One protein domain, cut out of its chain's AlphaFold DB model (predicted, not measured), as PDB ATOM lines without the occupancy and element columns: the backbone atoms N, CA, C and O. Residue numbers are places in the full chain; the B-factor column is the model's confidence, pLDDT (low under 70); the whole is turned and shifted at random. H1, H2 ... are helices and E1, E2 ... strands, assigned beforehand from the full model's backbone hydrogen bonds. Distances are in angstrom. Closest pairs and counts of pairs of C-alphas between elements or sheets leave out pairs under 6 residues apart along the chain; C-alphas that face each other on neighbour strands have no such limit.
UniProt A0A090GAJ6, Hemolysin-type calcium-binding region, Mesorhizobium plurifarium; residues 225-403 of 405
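This is residues 225 to 403 of the 405 residues of the protein "Hemolysin-type calcium-binding region" of Mesorhizobium plurifarium (UniProt A0A090GAJ6). The chain is wound in flattened, stacked turns from E3 to E9, a short solenoid with E3, E5, E7 and E9 along one wall and E4, E6 and E8 along the other. The long hairpin of E1 and E2 lies at the E3 and E4 end; at the opposite end E13 and E14 extend one wall, E12, E11 and E10 the other, and two short helices, H1 and H2, lie near E11 and E14. The printed part has 179 residues, mostly strand: nine strands, two helices, then five strands. Two mixed sheets run E3 E5 E7 E9 E13 E14 and E4 E6 E8 E12 E11 E10; E1 and E2 form an antiparallel one. The whole is compact, with a radius of gyration of the C-alphas of 16.6 A and spans of 53 by 42 by 33 A.

E1, residues 228 to 237, begins at C-alpha 228 (82.027, 55.848, 66.264) and is 29.2 A long, as is E2, residues 243 to 252. E3 is 261 to 263, E4 272 to 277, E5 281 to 283, E6 290 to 295, E7 299 to 301, E8 315 to 317 and E9 329 to 331. H1 is 333 to 340 and H2 346 to 352. E10 is 353 to 357, E11 361 to 368, 22.5 A, and E12 371 to 379, 23.5 A. E13 is 387 to 391; E14, 398 to 403, ends at C-alpha 403 (79.106, 75.086, 94.376).

In the hairpin E1 and E2, N 230 and O 250 are 2.8 A apart; E2 comes closest to E4 at the C-alphas of Phe 248 and Ile 272, 5.4 A. E3 and E5 are parallel, with N 262 and O 281 at 2.9 A. E4 and E6 are parallel, with N 273 and O 290 at 2.8 A. Between the two sheets, the closest C-alphas of E4 and E5, Leu 273 and Leu 282, are 6.6 A apart. E9 and E13 are parallel at 41 degrees, with N 330 and O 389 at 3.0 A. E10, E11 and E12 are a meander, each strand the antiparallel neighbour of the one before; N 364 and O 376 are 2.8 A apart. E12 bends by 51 degrees at residue 375. The closest C-alphas of E10 and E14 are Ala 355 and Val 403, 4.8 A. H2 is over E14 at a height over the sheet of 9.6 A, only just slantwise to the strands at 31 degrees on the local plane. H1 only grazes both six-stranded sheets. In H1 and H2 every O i to N i+4 pair is within hydrogen-bond range.

The C-alphas farthest apart, Gly 239 and Gln 347, are 55.9 A apart. The printed part has no cut. The links E7 to E8 and E8 to E9 are long. The mean pLDDT of the printed part is 83.0; residues under 70 include 253 to 257, 308 to 312 and 380 to 385.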
ATOM      1  N   PRO A 225      88.524  58.159  59.933       64.94
ATOM      2  CA  PRO A 225      87.165  58.009  60.443       64.94
ATOM      3  C   PRO A 225      87.046  58.765  61.757       64.94
ATOM      4  O   PRO A 225      87.909  58.569  62.596       64.94
ATOM      5  N   SER A 226      85.986  59.548  61.939       67.19
ATOM      6  CA  SER A 226      85.655  60.078  63.262       67.19
ATOM      7  C   SER A 226      85.327  58.944  64.232       67.19
ATOM      8  O   SER A 226      85.015  57.821  63.812       67.19
ATOM      9  N   ASP A 227      85.334  59.258  65.523       70.94
ATOM     10  CA  ASP A 227      84.925  58.325  66.565       70.94
ATOM     11  C   ASP A 227      83.499  57.818  66.333       70.94
ATOM     12  O   ASP A 227      82.583  58.558  65.959       70.94
ATOM     13  N   VAL A 228      83.309  56.510  66.521       71.31
ATOM     14  CA  VAL A 228      82.027  55.848  66.264       71.31
ATOM     15  C   VAL A 228      81.450  55.302  67.560       71.31
ATOM     16  O   VAL A 228      81.991  54.360  68.140       71.31
ATOM     17  N   GLY A 229      80.292  55.830  67.955       70.31
ATOM     18  CA  GLY A 229      79.451  55.249  68.996       70.31
ATOM     19  C   GLY A 229      78.645  54.055  68.480       70.31
ATOM     20  O   GLY A 229      77.882  54.160  67.514       70.31
ATOM     21  N   LEU A 230      78.810  52.901  69.123       74.44
ATOM     22  CA  LEU A 230      78.020  51.695  68.895       74.44
ATOM     23  C   LEU A 230      77.119  51.439  70.097       74.44
ATOM     24  O   LEU A 230      77.593  51.051  71.163       74.44
ATOM     25  N   HIS A 231      75.818  51.589  69.890       71.88
ATOM     26  CA  HIS A 231      74.821  51.407  70.937       71.88
ATOM     27  C   HIS A 231      74.312  49.969  70.951       71.88
ATOM     28  O   HIS A 231      73.754  49.478  69.959       71.88
ATOM     29  N   PHE A 232      74.487  49.283  72.076       72.81
ATOM     30  CA  PHE A 232      74.025  47.914  72.254       72.81
ATOM     31  C   PHE A 232      73.000  47.807  73.361       72.81
ATOM     32  O   PHE A 232      73.052  48.483  74.383       72.81
ATOM     33  N   ASN A 233      72.083  46.868  73.169       70.38
ATOM     34  CA  ASN A 233      71.110  46.508  74.173       70.38
ATOM     35  C   ASN A 233      71.055  44.988  74.328       70.38
ATOM     36  O   ASN A 233      71.041  44.241  73.343       70.38
ATOM     37  N   VAL A 234      71.054  44.532  75.577       73.38
ATOM     38  CA  VAL A 234      71.011  43.117  75.934       73.38
ATOM     39  C   VAL A 234      69.725  42.837  76.689       73.38
ATOM     40  O   VAL A 234      69.563  43.296  77.816       73.38
ATOM     41  N   ASN A 235      68.858  42.009  76.103       74.50
ATOM     42  CA  ASN A 235      67.656  41.496  76.759       74.50
ATOM     43  C   ASN A 235      67.909  40.090  77.296       74.50
ATOM     44  O   ASN A 235      68.297  39.184  76.555       74.50
ATOM     45  N   ILE A 236      67.631  39.892  78.578       75.88
ATOM     46  CA  ILE A 236      67.669  38.601  79.251       75.88
ATOM     47  C   ILE A 236      66.232  38.242  79.600       75.88
ATOM     48  O   ILE A 236      65.596  38.940  80.381       75.88
ATOM     49  N   ALA A 237      65.739  37.154  79.015       82.62
ATOM     50  CA  ALA A 237      64.491  36.519  79.411       82.62
ATOM     51  C   ALA A 237      64.822  35.241  80.182       82.62
ATOM     52  O   ALA A 237      65.644  34.446  79.711       82.62
ATOM     53  N   ASP A 238      64.211  35.028  81.340       81.69
ATOM     54  CA  ASP A 238      64.382  33.779  82.070       81.69
ATOM     55  C   ASP A 238      63.394  32.688  81.597       81.69
ATOM     56  O   ASP A 238      62.747  32.789  80.549       81.69
ATOM     57  N   GLY A 239      63.349  31.572  82.328       79.31
ATOM     58  CA  GLY A 239      62.550  30.407  81.954       79.31
ATOM     59  C   GLY A 239      61.039  30.570  82.123       79.31
ATOM     60  O   GLY A 239      60.305  29.747  81.570       79.31
ATOM     61  N   ASP A 240      60.568  31.570  82.869       85.81
ATOM     62  CA  ASP A 240      59.138  31.824  83.071       85.81
ATOM     63  C   ASP A 240      58.613  33.036  82.284       85.81
ATOM     64  O   ASP A 240      57.397  33.200  82.150       85.81
ATOM     65  N   GLY A 241      59.516  33.761  81.620       80.12
ATOM     66  CA  GLY A 241      59.194  34.834  80.685       80.12
ATOM     67  C   GLY A 241      59.422  36.226  81.260       80.12
ATOM     68  O   GLY A 241      59.181  37.202  80.540       80.12
ATOM     69  N   ASP A 242      59.914  36.318  82.495       86.00
ATOM     70  CA  ASP A 242      60.412  37.561  83.060       86.00
ATOM     71  C   ASP A 242      61.591  38.073  82.225       86.00
ATOM     72  O   ASP A 242      62.472  37.313  81.814       86.00
ATOM     73  N   GLN A 243      61.583  39.375  81.931       83.25
ATOM     74  CA  GLN A 243      62.596  40.030  81.111       83.25
ATOM     75  C   GLN A 243      63.261  41.170  81.870       83.25
ATOM     76  O   GLN A 243      62.595  41.970  82.522       83.25
ATOM     77  N   THR A 244      64.576  41.275  81.716       79.69
ATOM     78  CA  THR A 244      65.356  42.462  82.059       79.69
ATOM     79  C   THR A 244      66.183  42.866  80.848       79.69
ATOM     80  O   THR A 244      66.612  42.009  80.075       79.69
ATOM     81  N   SER A 245      66.420  44.160  80.677       72.00
ATOM     82  CA  SER A 245      67.278  44.690  79.620       72.00
ATOM     83  C   SER A 245      68.359  45.587  80.207       72.00
ATOM     84  O   SER A 245      68.205  46.130  81.300       72.00
ATOM     85  N   HIS A 246      69.483  45.695  79.507       70.31
ATOM     86  CA  HIS A 246      70.545  46.627  79.857       70.31
ATOM     87  C   HIS A 246      71.206  47.163  78.589       70.31
ATOM     88  O   HIS A 246      71.567  46.379  77.705       70.31
ATOM     89  N   GLY A 247      71.328  48.486  78.497       70.75
ATOM     90  CA  GLY A 247      72.044  49.168  77.423       70.75
ATOM     91  C   GLY A 247      73.507  49.392  77.794       70.75
ATOM     92  O   GLY A 247      73.824  49.600  78.963       70.75
ATOM     93  N   PHE A 248      74.397  49.337  76.811       68.75
ATOM     94  CA  PHE A 248      75.765  49.821  76.950       68.75
ATOM     95  C   PHE A 248      76.293  50.284  75.596       68.75
ATOM     96  O   PHE A 248      75.943  49.713  74.558       68.75
ATOM     97  N   ASP A 249      77.194  51.256  75.633       72.06
ATOM     98  CA  ASP A 249      77.838  51.784  74.440       72.06
ATOM     99  C   ASP A 249      79.276  51.271  74.305       72.06
ATOM    100  O   ASP A 249      79.973  51.017  75.290       72.06
ATOM    101  N   ILE A 250      79.720  51.092  73.063       74.69
ATOM    102  CA  ILE A 250      81.129  50.908  72.712       74.69
ATOM    103  C   ILE A 250      81.540  52.074  71.830       74.69
ATOM    104  O   ILE A 250      80.969  52.255  70.757       74.69
ATOM    105  N   ILE A 251      82.582  52.791  72.236       69.88
ATOM    106  CA  ILE A 251      83.244  53.769  71.377       69.88
ATOM    107  C   ILE A 251      84.369  53.091  70.622       69.88
ATOM    108  O   ILE A 251      85.229  52.423  71.202       69.88
ATOM    109  N   VAL A 252      84.350  53.256  69.307       74.19
ATOM    110  CA  VAL A 252      85.499  52.975  68.459       74.19
ATOM    111  C   VAL A 252      86.229  54.293  68.257       74.19
ATOM    112  O   VAL A 252      85.853  55.074  67.391       74.19
ATOM    113  N   ASP A 253      87.250  54.494  69.086       68.12
ATOM    114  CA  ASP A 253      88.145  55.650  69.057       68.12
ATOM    115  C   ASP A 253      89.140  55.523  67.890       68.12
ATOM    116  O   ASP A 253      89.935  54.571  67.810       68.12
ATOM    117  N   ALA A 254      89.089  56.475  66.966       66.31
ATOM    118  CA  ALA A 254      89.979  56.556  65.817       66.31
ATOM    119  C   ALA A 254      91.342  57.191  66.143       66.31
ATOM    120  O   ALA A 254      92.227  57.238  65.283       66.31
ATOM    121  N   ASN A 255      91.550  57.605  67.395       64.50
ATOM    122  CA  ASN A 255      92.707  58.326  67.924       64.50
ATOM    123  C   ASN A 255      92.990  59.617  67.149       64.50
ATOM    124  O   ASN A 255      94.146  60.029  66.998       64.50
ATOM    125  N   ASP A 256      91.945  60.237  66.614       65.62
ATOM    126  CA  ASP A 256      92.031  61.468  65.841       65.62
ATOM    127  C   ASP A 256      91.607  62.705  66.654       65.62
ATOM    128  O   ASP A 256      91.781  63.827  66.172       65.62
ATOM    129  N   GLY A 257      91.148  62.502  67.898       65.00
ATOM    130  CA  GLY A 257      90.738  63.551  68.830       65.00
ATOM    131  C   GLY A 257      89.471  64.281  68.391       65.00
ATOM    132  O   GLY A 257      89.340  65.472  68.687       65.00
ATOM    133  N   HIS A 258      88.605  63.624  67.614       73.06
ATOM    134  CA  HIS A 258      87.315  64.178  67.215       73.06
ATOM    135  C   HIS A 258      86.271  64.043  68.330       73.06
ATOM    136  O   HIS A 258      86.548  63.563  69.415       73.06
ATOM    137  N   GLN A 259      85.089  64.595  68.067       79.06
ATOM    138  CA  GLN A 259      83.943  64.615  68.968       79.06
ATOM    139  C   GLN A 259      83.004  63.454  68.631       79.06
ATOM    140  O   GLN A 259      82.472  63.394  67.514       79.06
ATOM    141  N   ALA A 260      82.718  62.590  69.596       79.81
ATOM    142  CA  ALA A 260      81.604  61.658  69.554       79.81
ATOM    143  C   ALA A 260      80.294  62.363  69.948       79.81
ATOM    144  O   ALA A 260      80.244  63.233  70.816       79.81
ATOM    145  N   THR A 261      79.185  61.970  69.319       85.50
ATOM    146  CA  THR A 261      77.836  62.303  69.802       85.50
ATOM    147  C   THR A 261      77.112  61.018  70.168       85.50
ATOM    148  O   THR A 261      76.767  60.219  69.297       85.50
ATOM    149  N   LEU A 262      76.884  60.824  71.463       84.94
ATOM    150  CA  LEU A 262      76.221  59.660  72.041       84.94
ATOM    151  C   LEU A 262      74.825  60.061  72.486       84.94
ATOM    152  O   LEU A 262      74.658  61.059  73.177       84.94
ATOM    153  N   THR A 263      73.804  59.303  72.099       86.06
ATOM    154  CA  THR A 263      72.427  59.544  72.549       86.06
ATOM    155  C   THR A 263      71.879  58.284  73.194       86.06
ATOM    156  O   THR A 263      71.851  57.230  72.560       86.06
ATOM    157  N   GLY A 264      71.432  58.398  74.445       80.38
ATOM    158  CA  GLY A 264      70.760  57.310  75.143       80.38
ATOM    159  C   GLY A 264      69.437  56.924  74.474       80.38
ATOM    160  O   GLY A 264      68.780  57.739  73.821       80.38
ATOM    161  N   ASP A 265      69.013  55.676  74.655       79.06
ATOM    162  CA  ASP A 265      67.772  55.157  74.075       79.06
ATOM    163  C   ASP A 265      66.659  55.155  75.125       79.06
ATOM    164  O   ASP A 265      66.701  54.416  76.105       79.06
ATOM    165  N   ALA A 266      65.616  55.954  74.886       76.44
ATOM    166  CA  ALA A 266      64.467  56.104  75.780       76.44
ATOM    167  C   ALA A 266      63.676  54.811  76.041       76.44
ATOM    168  O   ALA A 266      62.847  54.757  76.951       76.44
ATOM    169  N   SER A 267      63.888  53.768  75.239       72.25
ATOM    170  CA  SER A 267      63.290  52.450  75.450       72.25
ATOM    171  C   SER A 267      63.935  51.693  76.618       72.25
ATOM    172  O   SER A 267      63.408  50.654  77.027       72.25
ATOM    173  N   TYR A 268      65.064  52.186  77.139       69.00
ATOM    174  CA  TYR A 268      65.883  51.519  78.142       69.00
ATOM    175  C   TYR A 268      66.348  52.505  79.222       69.00
ATOM    176  O   TYR A 268      66.785  53.611  78.929       69.00
ATOM    177  N   ASP A 269      66.262  52.086  80.483       70.75
ATOM    178  CA  ASP A 269      66.653  52.871  81.659       70.75
ATOM    179  C   ASP A 269      67.243  51.903  82.704       70.75
ATOM    180  O   ASP A 269      66.568  50.919  83.046       70.75
ATOM    181  N   PRO A 270      68.490  52.095  83.184       77.38
ATOM    182  CA  PRO A 270      69.408  53.215  82.914       77.38
ATOM    183  C   PRO A 270      70.257  53.046  81.638       77.38
ATOM    184  O   PRO A 270      70.534  51.916  81.223       77.38
ATOM    185  N   ASN A 271      70.735  54.156  81.057       81.81
ATOM    186  CA  ASN A 271      71.762  54.159  79.999       81.81
ATOM    187  C   ASN A 271      73.158  54.392  80.594       81.81
ATOM    188  O   ASN A 271      73.296  55.098  81.592       81.81
ATOM    189  N   ILE A 272      74.192  53.826  79.964       86.12
ATOM    190  CA  ILE A 272      75.603  54.076  80.295       86.12
ATOM    191  C   ILE A 272      76.287  54.611  79.036       86.12
ATOM    192  O   ILE A 272      76.520  53.846  78.101       86.12
ATOM    193  N   LEU A 273      76.591  55.908  79.037       87.38
ATOM    194  CA  LEU A 273      77.237  56.622  77.938       87.38
ATOM    195  C   LEU A 273      78.690  56.922  78.327       87.38
ATOM    196  O   LEU A 273      78.944  57.408  79.428       87.38
ATOM    197  N   SER A 274      79.638  56.649  77.435       88.75
ATOM    198  CA  SER A 274      81.054  56.973  77.632       88.75
ATOM    199  C   SER A 274      81.580  57.632  76.363       88.75
ATOM    200  O   SER A 274      81.479  56.991  75.326       88.75
ATOM    201  N   GLY A 275      82.106  58.856  76.439       85.62
ATOM    202  CA  GLY A 275      82.639  59.628  75.308       85.62
ATOM    203  C   GLY A 275      84.003  59.128  74.840       85.62
ATOM    204  O   GLY A 275      84.145  58.667  73.712       85.62
ATOM    205  N   GLY A 276      84.957  59.042  75.769       84.25
ATOM    206  CA  GLY A 276      86.331  58.652  75.466       84.25
ATOM    207  C   GLY A 276      87.239  59.881  75.366       84.25
ATOM    208  O   GLY A 276      87.064  60.828  76.119       84.25
ATOM    209  N   PRO A 277      88.313  59.843  74.567       84.38
ATOM    210  CA  PRO A 277      89.082  61.041  74.248       84.38
ATOM    211  C   PRO A 277      88.347  61.899  73.213       84.38
ATOM    212  O   PRO A 277      87.826  61.343  72.256       84.38
ATOM    213  N   GLY A 278      88.436  63.221  73.324       85.69
ATOM    214  CA  GLY A 278      87.738  64.150  72.435       85.69
ATOM    215  C   GLY A 278      86.835  65.102  73.210       85.69
ATOM    216  O   GLY A 278      86.588  64.909  74.389       85.69
ATOM    217  N   ASP A 279      86.373  66.170  72.561       89.94
ATOM    218  CA  ASP A 279      85.356  67.047  73.153       89.94
ATOM    219  C   ASP A 279      83.978  66.450  72.830       89.94
ATOM    220  O   ASP A 279      83.433  66.761  71.776       89.94
ATOM    221  N   ASP A 280      83.405  65.587  73.661       90.56
ATOM    222  CA  ASP A 280      82.233  64.772  73.311       90.56
ATOM    223  C   ASP A 280      80.882  65.412  73.669       90.56
ATOM    224  O   ASP A 280      80.775  66.318  74.495       90.56
ATOM    225  N   ILE A 281      79.797  64.932  73.051       91.69
ATOM    226  CA  ILE A 281      78.413  65.296  73.399       91.69
ATOM    227  C   ILE A 281      77.663  64.037  73.834       91.69
ATOM    228  O   ILE A 281      77.357  63.165  73.019       91.69
ATOM    229  N   LEU A 282      77.319  63.959  75.117       92.44
ATOM    230  CA  LEU A 282      76.573  62.851  75.709       92.44
ATOM    231  C   LEU A 282      75.154  63.320  76.023       92.44
ATOM    232  O   LEU A 282      74.935  64.126  76.924       92.44
ATOM    233  N   ILE A 283      74.181  62.818  75.267       91.56
ATOM    234  CA  ILE A 283      72.765  63.160  75.390       91.56
ATOM    235  C   ILE A 283      72.051  62.058  76.157       91.56
ATOM    236  O   ILE A 283      71.866  60.948  75.653       91.56
ATOM    237  N   ALA A 284      71.614  62.378  77.371       88.69
ATOM    238  CA  ALA A 284      70.857  61.461  78.203       88.69
ATOM    239  C   ALA A 284      69.519  61.062  77.547       88.69
ATOM    240  O   ALA A 284      68.853  61.851  76.867       88.69
ATOM    241  N   ALA A 285      69.087  59.826  77.786       84.88
ATOM    242  CA  ALA A 285      67.698  59.432  77.562       84.88
ATOM    243  C   ALA A 285      66.847  59.790  78.798       84.88
ATOM    244  O   ALA A 285      67.393  60.134  79.846       84.88
ATOM    245  N   PRO A 286      65.511  59.695  78.732       83.75
ATOM    246  CA  PRO A 286      64.695  59.689  79.938       83.75
ATOM    247  C   PRO A 286      65.154  58.568  80.890       83.75
ATOM    248  O   PRO A 286      65.300  57.427  80.461       83.75
ATOM    249  N   GLY A 287      65.342  58.872  82.173       80.50
ATOM    250  CA  GLY A 287      65.712  57.896  83.201       80.50
ATOM    251  C   GLY A 287      66.797  58.421  84.132       80.50
ATOM    252  O   GLY A 287      66.972  59.633  84.245       80.50
ATOM    253  N   ASN A 288      67.507  57.500  84.788       85.06
ATOM    254  CA  ASN A 288      68.700  57.799  85.586       85.06
ATOM    255  C   ASN A 288      69.934  57.247  84.869       85.06
ATOM    256  O   ASN A 288      70.271  56.073  85.011       85.06
ATOM    257  N   ASN A 289      70.617  58.071  84.091       88.31
ATOM    258  CA  ASN A 289      71.707  57.630  83.226       88.31
ATOM    259  C   ASN A 289      73.063  57.761  83.923       88.31
ATOM    260  O   ASN A 289      73.221  58.523  84.866       88.31
ATOM    261  N   THR A 290      74.066  57.015  83.473       90.88
ATOM    262  CA  THR A 290      75.470  57.210  83.856       90.88
ATOM    263  C   THR A 290      76.233  57.719  82.643       90.88
ATOM    264  O   THR A 290      76.167  57.101  81.584       90.88
ATOM    265  N   MET A 291      76.935  58.836  82.784       92.56
ATOM    266  CA  MET A 291      77.668  59.490  81.706       92.56
ATOM    267  C   MET A 291      79.119  59.732  82.120       92.56
ATOM    268  O   MET A 291      79.384  60.279  83.192       92.56
ATOM    269  N   THR A 292      80.043  59.325  81.260       92.25
ATOM    270  CA  THR A 292      81.489  59.513  81.408       92.25
ATOM    271  C   THR A 292      81.986  60.254  80.177       92.25
ATOM    272  O   THR A 292      81.881  59.710  79.083       92.25
ATOM    273  N   GLY A 293      82.466  61.482  80.325       90.31
ATOM    274  CA  GLY A 293      82.972  62.272  79.200       90.31
ATOM    275  C   GLY A 293      84.279  61.683  78.676       90.31
ATOM    276  O   GLY A 293      84.322  61.137  77.582       90.31
ATOM    277  N   GLY A 294      85.263  61.575  79.563       88.94
ATOM    278  CA  GLY A 294      86.605  61.090  79.294       88.94
ATOM    279  C   GLY A 294      87.615  62.237  79.227       88.94
ATOM    280  O   GLY A 294      87.669  63.074  80.125       88.94
ATOM    281  N   ASP A 295      88.508  62.211  78.239       86.88
ATOM    282  CA  ASP A 295      89.547  63.233  78.082       86.88
ATOM    283  C   ASP A 295      89.069  64.302  77.091       86.88
ATOM    284  O   ASP A 295      89.127  64.071  75.893       86.88
ATOM    285  N   GLY A 296      88.751  65.510  77.544       88.88
ATOM    286  CA  GLY A 296      88.388  66.607  76.644       88.88
ATOM    287  C   GLY A 296      87.553  67.662  77.344       88.88
ATOM    288  O   GLY A 296      87.627  67.806  78.563       88.88
ATOM    289  N   ALA A 297      86.842  68.476  76.569       91.62
ATOM    290  CA  ALA A 297      85.813  69.384  77.058       91.62
ATOM    291  C   ALA A 297      84.432  68.872  76.636       91.62
ATOM    292  O   ALA A 297      83.911  69.242  75.580       91.62
ATOM    293  N   ASP A 298      83.831  68.057  77.494       93.81
ATOM    294  CA  ASP A 298      82.621  67.309  77.175       93.81
ATOM    295  C   ASP A 298      81.342  68.092  77.489       93.81
ATOM    296  O   ASP A 298      81.280  68.943  78.382       93.81
ATOM    297  N   THR A 299      80.271  67.791  76.759       95.31
ATOM    298  CA  THR A 299      78.934  68.346  76.979       95.31
ATOM    299  C   THR A 299      77.966  67.249  77.400       95.31
ATOM    300  O   THR A 299      77.584  66.392  76.607       95.31
ATOM    301  N   PHE A 300      77.508  67.320  78.648       95.56
ATOM    302  CA  PHE A 300      76.508  66.416  79.214       95.56
ATOM    303  C   PHE A 300      75.119  67.039  79.091       95.56
ATOM    304  O   PHE A 300      74.766  67.937  79.859       95.56
ATOM    305  N   VAL A 301      74.326  66.587  78.123       94.81
ATOM    306  CA  VAL A 301      72.981  67.113  77.861       94.81
ATOM    307  C   VAL A 301      71.958  66.345  78.687       94.81
ATOM    308  O   VAL A 301      71.686  65.171  78.427       94.81
ATOM    309  N   ILE A 302      71.363  67.031  79.664       92.12
ATOM    310  CA  ILE A 302      70.319  66.464  80.520       92.12
ATOM    311  C   ILE A 302      68.982  66.537  79.791       92.12
ATOM    312  O   ILE A 302      68.553  67.593  79.317       92.12
ATOM    313  N   ASN A 303      68.304  65.398  79.711       84.44
ATOM    314  CA  ASN A 303      67.032  65.297  79.015       84.44
ATOM    315  C   ASN A 303      65.886  65.846  79.873       84.44
ATOM    316  O   ASN A 303      65.776  65.530  81.052       84.44
ATOM    317  N   ALA A 304      65.001  66.643  79.276       77.12
ATOM    318  CA  ALA A 304      63.831  67.192  79.955       77.12
ATOM    319  C   ALA A 304      62.626  66.234  79.977       77.12
ATOM    320  O   ALA A 304      61.685  66.445  80.727       77.12
ATOM    321  N   ASP A 305      62.630  65.139  79.220       73.31
ATOM    322  CA  ASP A 305      61.473  64.240  79.107       73.31
ATOM    323  C   ASP A 305      61.102  63.541  80.437       73.31
ATOM    324  O   ASP A 305      59.947  63.154  80.650       73.31
ATOM    325  N   THR A 306      62.046  63.406  81.374       65.69
ATOM    326  CA  THR A 306      61.793  62.947  82.755       65.69
ATOM    327  C   THR A 306      61.280  64.049  83.686       65.69
ATOM    328  O   THR A 306      60.766  63.759  84.772       65.69
ATOM    329  N   TRP A 307      61.342  65.312  83.265       72.19
ATOM    330  CA  TRP A 307      60.907  66.483  84.016       72.19
ATOM    331  C   TRP A 307      59.373  66.609  84.024       72.19
ATOM    332  O   TRP A 307      58.757  67.324  83.236       72.19
ATOM    333  N   ASN A 308      58.696  65.926  84.953       59.12
ATOM    334  CA  ASN A 308      57.228  65.955  85.059       59.12
ATOM    335  C   ASN A 308      56.698  66.395  86.436       59.12
ATOM    336  O   ASN A 308      55.788  65.781  86.987       59.12
ATOM    337  N   LYS A 309      57.222  67.486  87.014       51.62
ATOM    338  CA  LYS A 309      56.765  68.105  88.289       51.62
ATOM    339  C   LYS A 309      56.726  67.193  89.535       51.62
ATOM    340  O   LYS A 309      56.426  67.699  90.612       51.62
ATOM    341  N   ASN A 310      57.019  65.896  89.414       49.84
ATOM    342  CA  ASN A 310      57.106  64.913  90.501       49.84
ATOM    343  C   ASN A 310      58.176  63.826  90.260       49.84
ATOM    344  O   ASN A 310      58.347  62.967  91.122       49.84
ATOM    345  N   GLY A 311      58.843  63.822  89.103       57.16
ATOM    346  CA  GLY A 311      59.968  62.941  88.797       57.16
ATOM    347  C   GLY A 311      61.286  63.673  89.017       57.16
ATOM    348  O   GLY A 311      61.427  64.813  88.579       57.16
ATOM    349  N   SER A 312      62.210  63.030  89.722       63.53
ATOM    350  CA  SER A 312      63.602  63.468  89.798       63.53
ATOM    351  C   SER A 312      64.386  62.867  88.637       63.53
ATOM    352  O   SER A 312      64.116  61.725  88.258       63.53
ATOM    353  N   ILE A 313      65.344  63.619  88.104       72.25
ATOM    354  CA  ILE A 313      66.313  63.126  87.122       72.25
ATOM    355  C   ILE A 313      67.604  62.929  87.907       72.25
ATOM    356  O   ILE A 313      68.130  63.882  88.465       72.25
ATOM    357  N   HIS A 314      68.084  61.696  88.035       78.19
ATOM    358  CA  HIS A 314      69.318  61.422  88.777       78.19
ATOM    359  C   HIS A 314      70.393  60.909  87.830       78.19
ATOM    360  O   HIS A 314      70.931  59.816  88.014       78.19
ATOM    361  N   ASP A 315      70.673  61.697  86.792       90.38
ATOM    362  CA  ASP A 315      71.789  61.418  85.903       90.38
ATOM    363  C   ASP A 315      73.102  61.551  86.679       90.38
ATOM    364  O   ASP A 315      73.363  62.553  87.340       90.38
ATOM    365  N   LEU A 316      73.933  60.521  86.609       92.25
ATOM    366  CA  LEU A 316      75.240  60.459  87.233       92.25
ATOM    367  C   LEU A 316      76.313  60.796  86.202       92.25
ATOM    368  O   LEU A 316      76.580  60.002  85.304       92.25
ATOM    369  N   ILE A 317      76.984  61.929  86.376       94.25
ATOM    370  CA  ILE A 317      78.169  62.299  85.599       94.25
ATOM    371  C   ILE A 317      79.405  61.903  86.408       94.25
ATOM    372  O   ILE A 317      79.568  62.309  87.563       94.25
ATOM    373  N   THR A 318      80.263  61.052  85.851       93.25
ATOM    374  CA  THR A 318      81.278  60.337  86.645       93.25
ATOM    375  C   THR A 318      82.627  61.039  86.757       93.25
ATOM    376  O   THR A 318      83.386  60.736  87.676       93.25
ATOM    377  N   ASP A 319      82.935  61.946  85.839       91.56
ATOM    378  CA  ASP A 319      84.282  62.481  85.626       91.56
ATOM    379  C   ASP A 319      84.313  63.978  85.301       91.56
ATOM    380  O   ASP A 319      85.357  64.478  84.898       91.56
ATOM    381  N   TYR A 320      83.214  64.694  85.573       92.56
ATOM    382  CA  TYR A 320      83.094  66.126  85.295       92.56
ATOM    383  C   TYR A 320      84.338  66.913  85.739       92.56
ATOM    384  O   TYR A 320      84.710  66.930  86.922       92.56
ATOM    385  N   HIS A 321      84.943  67.623  84.798       89.12
ATOM    386  CA  HIS A 321      86.147  68.406  84.984       89.12
ATOM    387  C   HIS A 321      85.999  69.793  84.359       89.12
ATOM    388  O   HIS A 321      85.964  69.955  83.147       89.12
ATOM    389  N   TYR A 322      86.009  70.831  85.194       86.56
ATOM    390  CA  TYR A 322      86.015  72.218  84.738       86.56
ATOM    391  C   TYR A 322      87.106  73.005  85.465       86.56
ATOM    392  O   TYR A 322      87.041  73.178  86.684       86.56
ATOM    393  N   ASP A 323      88.100  73.495  84.719       76.06
ATOM    394  CA  ASP A 323      89.218  74.277  85.250       76.06
ATOM    395  C   ASP A 323      89.431  75.574  84.454       76.06
ATOM    396  O   ASP A 323      89.571  75.583  83.231       76.06
ATOM    397  N   ASN A 324      89.482  76.702  85.169       69.50
ATOM    398  CA  ASN A 324      89.842  78.024  84.638       69.50
ATOM    399  C   ASN A 324      89.118  78.458  83.339       69.50
ATOM    400  O   ASN A 324      89.672  79.222  82.548       69.50
ATOM    401  N   GLY A 325      87.869  78.027  83.130       69.06
ATOM    402  CA  GLY A 325      87.066  78.393  81.954       69.06
ATOM    403  C   GLY A 325      87.036  77.354  80.831       69.06
ATOM    404  O   GLY A 325      86.280  77.549  79.875       69.06
ATOM    405  N   ASN A 326      87.799  76.265  80.967       75.88
ATOM    406  CA  ASN A 326      87.901  75.164  80.012       75.88
ATOM    407  C   ASN A 326      87.494  73.833  80.662       75.88
ATOM    408  O   ASN A 326      87.606  73.673  81.877       75.88
ATOM    409  N   GLY A 327      87.067  72.883  79.835       87.94
ATOM    410  CA  GLY A 327      86.551  71.588  80.270       87.94
ATOM    411  C   GLY A 327      85.031  71.528  80.174       87.94
ATOM    412  O   GLY A 327      84.414  72.295  79.429       87.94
ATOM    413  N   ASP A 328      84.461  70.642  80.967       93.50
ATOM    414  CA  ASP A 328      83.131  70.099  80.777       93.50
ATOM    415  C   ASP A 328      82.008  71.080  81.081       93.50
ATOM    416  O   ASP A 328      82.107  72.014  81.892       93.50
ATOM    417  N   ILE A 329      80.873  70.824  80.447       94.25
ATOM    418  CA  ILE A 329      79.664  71.624  80.546       94.25
ATOM    419  C   ILE A 329      78.476  70.693  80.754       94.25
ATOM    420  O   ILE A 329      78.329  69.687  80.068       94.25
ATOM    421  N   VAL A 330      77.592  71.056  81.683       95.00
ATOM    422  CA  VAL A 330      76.273  70.420  81.782       95.00
ATOM    423  C   VAL A 330      75.270  71.292  81.040       95.00
ATOM    424  O   VAL A 330      75.117  72.477  81.339       95.00
ATOM    425  N   ASP A 331      74.586  70.728  80.058       95.81
ATOM    426  CA  ASP A 331      73.549  71.419  79.309       95.81
ATOM    427  C   ASP A 331      72.174  71.124  79.915       95.81
ATOM    428  O   ASP A 331      71.679  69.997  79.890       95.81
ATOM    429  N   LEU A 332      71.572  72.170  80.486       94.19
ATOM    430  CA  LEU A 332      70.226  72.167  81.056       94.19
ATOM    431  C   LEU A 332      69.236  72.961  80.193       94.19
ATOM    432  O   LEU A 332      68.124  73.228  80.648       94.19
ATOM    433  N   SER A 333      69.608  73.369  78.976       93.12
ATOM    434  CA  SER A 333      68.791  74.214  78.097       93.12
ATOM    435  C   SER A 333      67.369  73.684  77.952       93.12
ATOM    436  O   SER A 333      66.418  74.423  78.199       93.12
ATOM    437  N   LYS A 334      67.215  72.389  77.658       90.12
ATOM    438  CA  LYS A 334      65.905  71.738  77.518       90.12
ATOM    439  C   LYS A 334      65.144  71.630  78.829       90.12
ATOM    440  O   LYS A 334      63.950  71.914  78.858       90.12
ATOM    441  N   VAL A 335      65.828  71.293  79.922       89.94
ATOM    442  CA  VAL A 335      65.208  71.236  81.255       89.94
ATOM    443  C   VAL A 335      64.631  72.602  81.622       89.94
ATOM    444  O   VAL A 335      63.491  72.702  82.075       89.94
ATOM    445  N   LEU A 336      65.386  73.678  81.399       91.06
ATOM    446  CA  LEU A 336      64.948  75.029  81.733       91.06
ATOM    447  C   LEU A 336      63.874  75.551  80.771       91.06
ATOM    448  O   LEU A 336      62.949  76.224  81.227       91.06
ATOM    449  N   ASP A 337      63.945  75.219  79.482       90.00
ATOM    450  CA  ASP A 337      62.887  75.531  78.513       90.00
ATOM    451  C   ASP A 337      61.536  74.962  78.992       90.00
ATOM    452  O   ASP A 337      60.540  75.687  79.056       90.00
ATOM    453  N   ASP A 338      61.526  73.722  79.490       86.88
ATOM    454  CA  ASP A 338      60.345  73.087  80.088       86.88
ATOM    455  C   ASP A 338      59.936  73.700  81.440       86.88
ATOM    456  O   ASP A 338      58.742  73.868  81.728       86.88
ATOM    457  N   VAL A 339      60.898  74.081  82.288       86.38
ATOM    458  CA  VAL A 339      60.637  74.761  83.573       86.38
ATOM    459  C   VAL A 339      59.911  76.090  83.361       86.38
ATOM    460  O   VAL A 339      58.980  76.407  84.117       86.38
ATOM    461  N   PHE A 340      60.346  76.869  82.370       87.75
ATOM    462  CA  PHE A 340      59.883  78.235  82.120       87.75
ATOM    463  C   PHE A 340      58.834  78.338  81.004       87.75
ATOM    464  O   PHE A 340      58.195  79.387  80.877       87.75
ATOM    465  N   GLY A 341      58.586  77.257  80.261       86.12
ATOM    466  CA  GLY A 341      57.680  77.229  79.112       86.12
ATOM    467  C   GLY A 341      58.201  78.057  77.934       86.12
ATOM    468  O   GLY A 341      57.409  78.731  77.268       86.12
ATOM    469  N   GLY A 342      59.519  78.072  77.741       86.44
ATOM    470  CA  GLY A 342      60.226  78.895  76.769       86.44
ATOM    471  C   GLY A 342      61.635  79.278  77.235       86.44
ATOM    472  O   GLY A 342      61.995  79.115  78.402       86.44
ATOM    473  N   THR A 343      62.405  79.857  76.313       89.31
ATOM    474  CA  THR A 343      63.824  80.161  76.513       89.31
ATOM    475  C   THR A 343      64.049  81.069  77.733       89.31
ATOM    476  O   THR A 343      63.570  82.213  77.739       89.31
ATOM    477  N   PRO A 344      64.775  80.612  78.769       90.62
ATOM    478  CA  PRO A 344      65.006  81.407  79.969       90.62
ATOM    479  C   PRO A 344      65.983  82.559  79.717       90.62
ATOM    480  O   PRO A 344      66.897  82.486  78.901       90.62
ATOM    481  N   THR A 345      65.832  83.640  80.482       92.25
ATOM    482  CA  THR A 345      66.877  84.670  80.592       92.25
ATOM    483  C   THR A 345      68.006  84.204  81.514       92.25
ATOM    484  O   THR A 345      67.774  83.402  82.418       92.25
ATOM    485  N   LEU A 346      69.201  84.792  81.373       91.75
ATOM    486  CA  LEU A 346      70.338  84.531  82.269       91.75
ATOM    487  C   LEU A 346      69.949  84.635  83.753       91.75
ATOM    488  O   LEU A 346      70.291  83.758  84.535       91.75
ATOM    489  N   GLN A 347      69.192  85.673  84.129       92.25
ATOM    490  CA  GLN A 347      68.755  85.874  85.514       92.25
ATOM    491  C   GLN A 347      67.844  84.738  86.000       92.25
ATOM    492  O   GLN A 347      68.003  84.253  87.115       92.25
ATOM    493  N   GLN A 348      66.898  84.297  85.162       91.62
ATOM    494  CA  GLN A 348      66.005  83.184  85.498       91.62
ATOM    495  C   GLN A 348      66.778  81.876  85.665       91.62
ATOM    496  O   GLN A 348      66.511  81.138  86.611       91.62
ATOM    497  N   ALA A 349      67.751  81.608  84.793       91.50
ATOM    498  CA  ALA A 349      68.625  80.446  84.915       91.50
ATOM    499  C   ALA A 349      69.443  80.498  86.218       91.50
ATOM    500  O   ALA A 349      69.381  79.572  87.021       91.50
ATOM    501  N   THR A 350      70.130  81.610  86.503       90.62
ATOM    502  CA  THR A 350      70.965  81.732  87.713       90.62
ATOM    503  C   THR A 350      70.170  81.687  89.017       90.62
ATOM    504  O   THR A 350      70.696  81.233  90.027       90.62
ATOM    505  N   ASP A 351      68.917  82.147  89.015       91.25
ATOM    506  CA  ASP A 351      68.053  82.097  90.202       91.25
ATOM    507  C   ASP A 351      67.433  80.708  90.427       91.25
ATOM    508  O   ASP A 351      66.985  80.409  91.538       91.25
ATOM    509  N   SER A 352      67.373  79.875  89.382       91.94
ATOM    510  CA  SER A 352      66.735  78.556  89.431       91.94
ATOM    511  C   SER A 352      67.712  77.399  89.586       91.94
ATOM    512  O   SER A 352      67.302  76.370  90.106       91.94
ATOM    513  N   ILE A 353      68.981  77.543  89.210       94.25
ATOM    514  CA  ILE A 353      69.968  76.465  89.342       94.25
ATOM    515  C   ILE A 353      70.718  76.585  90.672       94.25
ATOM    516  O   ILE A 353      71.206  77.661  91.029       94.25
ATOM    517  N   LYS A 354      70.870  75.473  91.392       93.38
ATOM    518  CA  LYS A 354      71.773  75.359  92.544       93.38
ATOM    519  C   LYS A 354      72.706  74.172  92.385       93.38
ATOM    520  O   LYS A 354      72.283  73.115  91.949       93.38
ATOM    521  N   ALA A 355      73.958  74.354  92.790       92.69
ATOM    522  CA  ALA A 355      74.933  73.281  92.902       92.69
ATOM    523  C   ALA A 355      75.340  73.140  94.373       92.69
ATOM    524  O   ALA A 355      75.841  74.100  94.965       92.69
ATOM    525  N   THR A 356      75.112  71.975  94.976       92.19
ATOM    526  CA  THR A 356      75.454  71.708  96.381       92.19
ATOM    527  C   THR A 356      76.437  70.553  96.495       92.19
ATOM    528  O   THR A 356      76.296  69.564  95.791       92.19
ATOM    529  N   SER A 357      77.450  70.655  97.354       90.06
ATOM    530  CA  SER A 357      78.403  69.566  97.587       90.06
ATOM    531  C   SER A 357      78.156  68.902  98.932       90.06
ATOM    532  O   SER A 357      78.123  69.574  99.955       90.06
ATOM    533  N   ASP A 358      78.072  67.574  98.950       89.06
ATOM    534  CA  ASP A 358      78.019  66.788 100.193       89.06
ATOM    535  C   ASP A 358      79.407  66.301 100.664       89.06
ATOM    536  O   ASP A 358      79.527  65.522 101.615       89.06
ATOM    537  N   GLY A 359      80.471  66.759  99.998       83.31
ATOM    538  CA  GLY A 359      81.858  66.347 100.222       83.31
ATOM    539  C   GLY A 359      82.303  65.108  99.437       83.31
ATOM    540  O   GLY A 359      83.498  64.819  99.427       83.31
ATOM    541  N   THR A 360      81.385  64.394  98.778       85.06
ATOM    542  CA  THR A 360      81.674  63.247  97.891       85.06
ATOM    543  C   THR A 360      81.206  63.502  96.459       85.06
ATOM    544  O   THR A 360      81.872  63.098  95.508       85.06
ATOM    545  N   SER A 361      80.092  64.208  96.310       88.69
ATOM    546  CA  SER A 361      79.454  64.532  95.042       88.69
ATOM    547  C   SER A 361      78.986  65.984  95.033       88.69
ATOM    548  O   SER A 361      78.948  66.660  96.069       88.69
ATOM    549  N   ILE A 362      78.647  66.468  93.841       91.62
ATOM    550  CA  ILE A 362      77.956  67.737  93.632       91.62
ATOM    551  C   ILE A 362      76.583  67.435  93.049       91.62
ATOM    552  O   ILE A 362      76.475  66.777  92.021       91.62
ATOM    553  N   HIS A 363      75.547  67.937  93.696       91.62
ATOM    554  CA  HIS A 363      74.154  67.783  93.305       91.62
ATOM    555  C   HIS A 363      73.695  69.052  92.601       91.62
ATOM    556  O   HIS A 363      73.866  70.154  93.132       91.62
ATOM    557  N   ILE A 364      73.160  68.899  91.393       92.94
ATOM    558  CA  ILE A 364      72.613  69.984  90.587       92.94
ATOM    559  C   ILE A 364      71.098  69.949  90.726       92.94
ATOM    560  O   ILE A 364      70.434  69.024  90.267       92.94
ATOM    561  N   ASP A 365      70.556  70.993  91.332       92.19
ATOM    562  CA  ASP A 365      69.137  71.204  91.542       92.19
ATOM    563  C   ASP A 365      68.596  72.279  90.597       92.19
ATOM    564  O   ASP A 365      69.184  73.356  90.458       92.19
ATOM    565  N   VAL A 366      67.409  72.042  90.042       91.00
ATOM    566  CA  VAL A 366      66.603  73.056  89.356       91.00
ATOM    567  C   VAL A 366      65.370  73.388  90.197       91.00
ATOM    568  O   VAL A 366      64.590  72.524  90.604       91.00
ATOM    569  N   ILE A 367      65.182  74.679  90.464       88.25
ATOM    570  CA  ILE A 367      64.116  75.220  91.302       88.25
ATOM    571  C   ILE A 367      62.972  75.712  90.424       88.25
ATOM    572  O   ILE A 367      63.121  76.644  89.633       88.25
ATOM    573  N   GLN A 368      61.781  75.169  90.668       76.31
ATOM    574  CA  GLN A 368      60.533  75.661  90.096       76.31
ATOM    575  C   GLN A 368      59.577  76.077  91.221       76.31
ATOM    576  O   GLN A 368      58.977  75.255  91.918       76.31
ATOM    577  N   GLY A 369      59.408  77.387  91.411       77.00
ATOM    578  CA  GLY A 369      58.564  77.925  92.482       77.00
ATOM    579  C   GLY A 369      59.127  77.620  93.874       77.00
ATOM    580  O   GLY A 369      60.111  78.230  94.277       77.00
ATOM    581  N   SER A 370      58.486  76.721  94.628       73.56
ATOM    582  CA  SER A 370      58.941  76.306  95.969       73.56
ATOM    583  C   SER A 370      59.601  74.925  96.011       73.56
ATOM    584  O   SER A 370      59.999  74.492  97.090       73.56
ATOM    585  N   SER A 371      59.668  74.224  94.877       80.44
ATOM    586  CA  SER A 371      60.212  72.867  94.781       80.44
ATOM    587  C   SER A 371      61.605  72.890  94.163       80.44
ATOM    588  O   SER A 371      61.825  73.597  93.183       80.44
ATOM    589  N   SER A 372      62.513  72.114  94.754       86.44
ATOM    590  CA  SER A 372      63.844  71.803  94.225       86.44
ATOM    591  C   SER A 372      63.802  70.380  93.695       86.44
ATOM    592  O   SER A 372      63.293  69.500  94.396       86.44
ATOM    593  N   VAL A 373      64.269  70.177  92.472       86.25
ATOM    594  CA  VAL A 373      64.385  68.859  91.854       86.25
ATOM    595  C   VAL A 373      65.836  68.686  91.448       86.25
ATOM    596  O   VAL A 373      66.351  69.486  90.671       86.25
ATOM    597  N   GLU A 374      66.477  67.658  91.989       89.19
ATOM    598  CA  GLU A 374      67.799  67.243  91.537       89.19
ATOM    599  C   GLU A 374      67.676  66.714  90.106       89.19
ATOM    600  O   GLU A 374      66.753  65.943  89.813       89.19
ATOM    601  N   VAL A 375      68.549  67.206  89.224       89.69
ATOM    602  CA  VAL A 375      68.570  66.856  87.798       89.69
ATOM    603  C   VAL A 375      69.829  66.102  87.377       89.69
ATOM    604  O   VAL A 375      69.811  65.393  86.376       89.69
ATOM    605  N   ALA A 376      70.919  66.263  88.127       91.88
ATOM    606  CA  ALA A 376      72.163  65.549  87.897       91.88
ATOM    607  C   ALA A 376      73.017  65.516  89.169       91.88
ATOM    608  O   ALA A 376      73.027  66.462  89.961       91.88
ATOM    609  N   THR A 377      73.798  64.454  89.315       92.94
ATOM    610  CA  THR A 377      74.844  64.309  90.320       92.94
ATOM    611  C   THR A 377      76.186  64.191  89.613       92.94
ATOM    612  O   THR A 377      76.396  63.302  88.793       92.94
ATOM    613  N   LEU A 378      77.130  65.053  89.966       92.31
ATOM    614  CA  LEU A 378      78.521  64.947  89.549       92.31
ATOM    615  C   LEU A 378      79.277  64.172  90.625       92.31
ATOM    616  O   LEU A 378      79.302  64.573  91.794       92.31
ATOM    617  N   THR A 379      79.921  63.073  90.253       86.88
ATOM    618  CA  THR A 379      80.918  62.454  91.130       86.88
ATOM    619  C   THR A 379      82.073  63.436  91.242       86.88
ATOM    620  O   THR A 379      82.560  63.920  90.223       86.88
ATOM    621  N   ALA A 380      82.502  63.777  92.461       64.62
ATOM    622  CA  ALA A 380      83.602  64.716  92.622       64.62
ATOM    623  C   ALA A 380      84.904  64.064  92.134       64.62
ATOM    624  O   ALA A 380      85.628  63.417  92.896       64.62
ATOM    625  N   TYR A 381      85.222  64.249  90.853       64.19
ATOM    626  CA  TYR A 381      86.588  64.125  90.384       64.19
ATOM    627  C   TYR A 381      87.412  65.197  91.105       64.19
ATOM    628  O   TYR A 381      86.897  66.265  91.441       64.19
ATOM    629  N   SER A 382      88.678  64.914  91.414       54.81
ATOM    630  CA  SER A 382      89.483  65.634  92.420       54.81
ATOM    631  C   SER A 382      89.723  67.147  92.190       54.81
ATOM    632  O   SER A 382      90.538  67.733  92.901       54.81
ATOM    633  N   GLY A 383      89.058  67.782  91.217       57.88
ATOM    634  CA  GLY A 383      89.253  69.165  90.781       57.88
ATOM    635  C   GLY A 383      88.046  70.114  90.858       57.88
ATOM    636  O   GLY A 383      88.261  71.308  90.682       57.88
ATOM    637  N   ILE A 384      86.810  69.675  91.146       68.94
ATOM    638  CA  ILE A 384      85.667  70.617  91.192       68.94
ATOM    639  C   ILE A 384      85.648  71.358  92.539       68.94
ATOM    640  O   ILE A 384      85.055  70.891  93.510       68.94
ATOM    641  N   SER A 385      86.333  72.502  92.629       61.91
ATOM    642  CA  SER A 385      86.517  73.197  93.914       61.91
ATOM    643  C   SER A 385      85.639  74.427  94.143       61.91
ATOM    644  O   SER A 385      85.611  74.914  95.270       61.91
ATOM    645  N   ASP A 386      84.983  74.973  93.113       78.94
ATOM    646  CA  ASP A 386      84.289  76.268  93.251       78.94
ATOM    647  C   ASP A 386      83.091  76.447  92.308       78.94
ATOM    648  O   ASP A 386      82.015  76.867  92.736       78.94
ATOM    649  N   THR A 387      83.237  76.126  91.017       87.88
ATOM    650  CA  THR A 387      82.206  76.419  90.008       87.88
ATOM    651  C   THR A 387      81.985  75.281  89.031       87.88
ATOM    652  O   THR A 387      82.950  74.645  88.618       87.88
ATOM    653  N   ILE A 388      80.744  75.125  88.578       90.62
ATOM    654  CA  ILE A 388      80.380  74.306  87.416       90.62
ATOM    655  C   ILE A 388      79.845  75.201  86.296       90.62
ATOM    656  O   ILE A 388      79.273  76.263  86.569       90.62
ATOM    657  N   LYS A 389      80.027  74.792  85.042       93.00
ATOM    658  CA  LYS A 389      79.548  75.519  83.864       93.00
ATOM    659  C   LYS A 389      78.276  74.875  83.329       93.00
ATOM    660  O   LYS A 389      78.251  73.681  83.049       93.00
ATOM    661  N   ILE A 390      77.236  75.695  83.183       94.56
ATOM    662  CA  ILE A 390      75.906  75.267  82.751       94.56
ATOM    663  C   ILE A 390      75.502  76.005  81.477       94.56
ATOM    664  O   ILE A 390      75.518  77.238  81.468       94.56
ATOM    665  N   VAL A 391      75.087  75.279  80.440       96.25
ATOM    666  CA  VAL A 391      74.330  75.854  79.314       96.25
ATOM    667  C   VAL A 391      72.860  75.945  79.704       96.25
ATOM    668  O   VAL A 391      72.299  75.003  80.262       96.25
ATOM    669  N   TYR A 392      72.249  77.107  79.462       94.31
ATOM    670  CA  TYR A 392      70.904  77.402  79.959       94.31
ATOM    671  C   TYR A 392      69.864  77.697  78.874       94.31
ATOM    672  O   TYR A 392      68.686  77.811  79.202       94.31
ATOM    673  N   ASP A 393      70.250  77.837  77.605       93.06
ATOM    674  CA  ASP A 393      69.311  78.119  76.517       93.06
ATOM    675  C   ASP A 393      69.690  77.457  75.185       93.06
ATOM    676  O   ASP A 393      70.826  77.041  74.980       93.06
ATOM    677  N   ASP A 394      68.732  77.407  74.255       88.50
ATOM    678  CA  ASP A 394      68.904  76.842  72.905       88.50
ATOM    679  C   ASP A 394      69.964  77.578  72.059       88.50
ATOM    680  O   ASP A 394      70.454  77.055  71.057       88.50
ATOM    681  N   SER A 395      70.332  78.806  72.443       92.00
ATOM    682  CA  SER A 395      71.435  79.550  71.816       92.00
ATOM    683  C   SER A 395      72.802  79.161  72.388       92.00
ATOM    684  O   SER A 395      73.804  79.762  72.004       92.00
ATOM    685  N   HIS A 396      72.841  78.156  73.269       89.81
ATOM    686  CA  HIS A 396      74.026  77.639  73.944       89.81
ATOM    687  C   HIS A 396      74.761  78.706  74.766       89.81
ATOM    688  O   HIS A 396      75.982  78.666  74.934       89.81
ATOM    689  N   ASN A 397      74.025  79.685  75.304       94.06
ATOM    690  CA  ASN A 397      74.602  80.589  76.285       94.06
ATOM    691  C   ASN A 397      74.870  79.825  77.585       94.06
ATOM    692  O   ASN A 397      74.042  79.038  78.050       94.06
ATOM    693  N   ALA A 398      76.027  80.095  78.187       93.12
ATOM    694  CA  ALA A 398      76.478  79.417  79.393       93.12
ATOM    695  C   ALA A 398      76.696  80.388  80.558       93.12
ATOM    696  O   ALA A 398      77.048  81.555  80.371       93.12
ATOM    697  N   THR A 399      76.525  79.881  81.775       93.19
ATOM    698  CA  THR A 399      76.803  80.589  83.025       93.19
ATOM    699  C   THR A 399      77.576  79.698  83.993       93.19
ATOM    700  O   THR A 399      77.467  78.474  83.949       93.19
ATOM    701  N   ASN A 400      78.355  80.315  84.882       91.69
ATOM    702  CA  ASN A 400      79.019  79.605  85.970       91.69
ATOM    703  C   ASN A 400      78.104  79.598  87.200       91.69
ATOM    704  O   ASN A 400      77.609  80.650  87.611       91.69
ATOM    705  N   VAL A 401      77.924  78.431  87.810       91.44
ATOM    706  CA  VAL A 401      77.168  78.244  89.054       91.44
ATOM    707  C   VAL A 401      78.147  77.904  90.171       91.44
ATOM    708  O   VAL A 401      78.967  76.998  90.026       91.44
ATOM    709  N   HIS A 402      78.081  78.644  91.280       91.12
ATOM    710  CA  HIS A 402      78.911  78.375  92.456       91.12
ATOM    711  C   HIS A 402      78.413  77.146  93.211       91.12
ATOM    712  O   HIS A 402      77.219  77.018  93.487       91.12
ATOM    713  N   VAL A 403      79.354  76.283  93.580       89.75
ATOM    714  CA  VAL A 403      79.106  75.086  94.376       89.75
ATOM    715  C   VAL A 403      79.113  75.475  95.850       89.75
ATOM    716  O   VAL A 403      80.111  75.976  96.370       89.75
TER     717      VAL A 403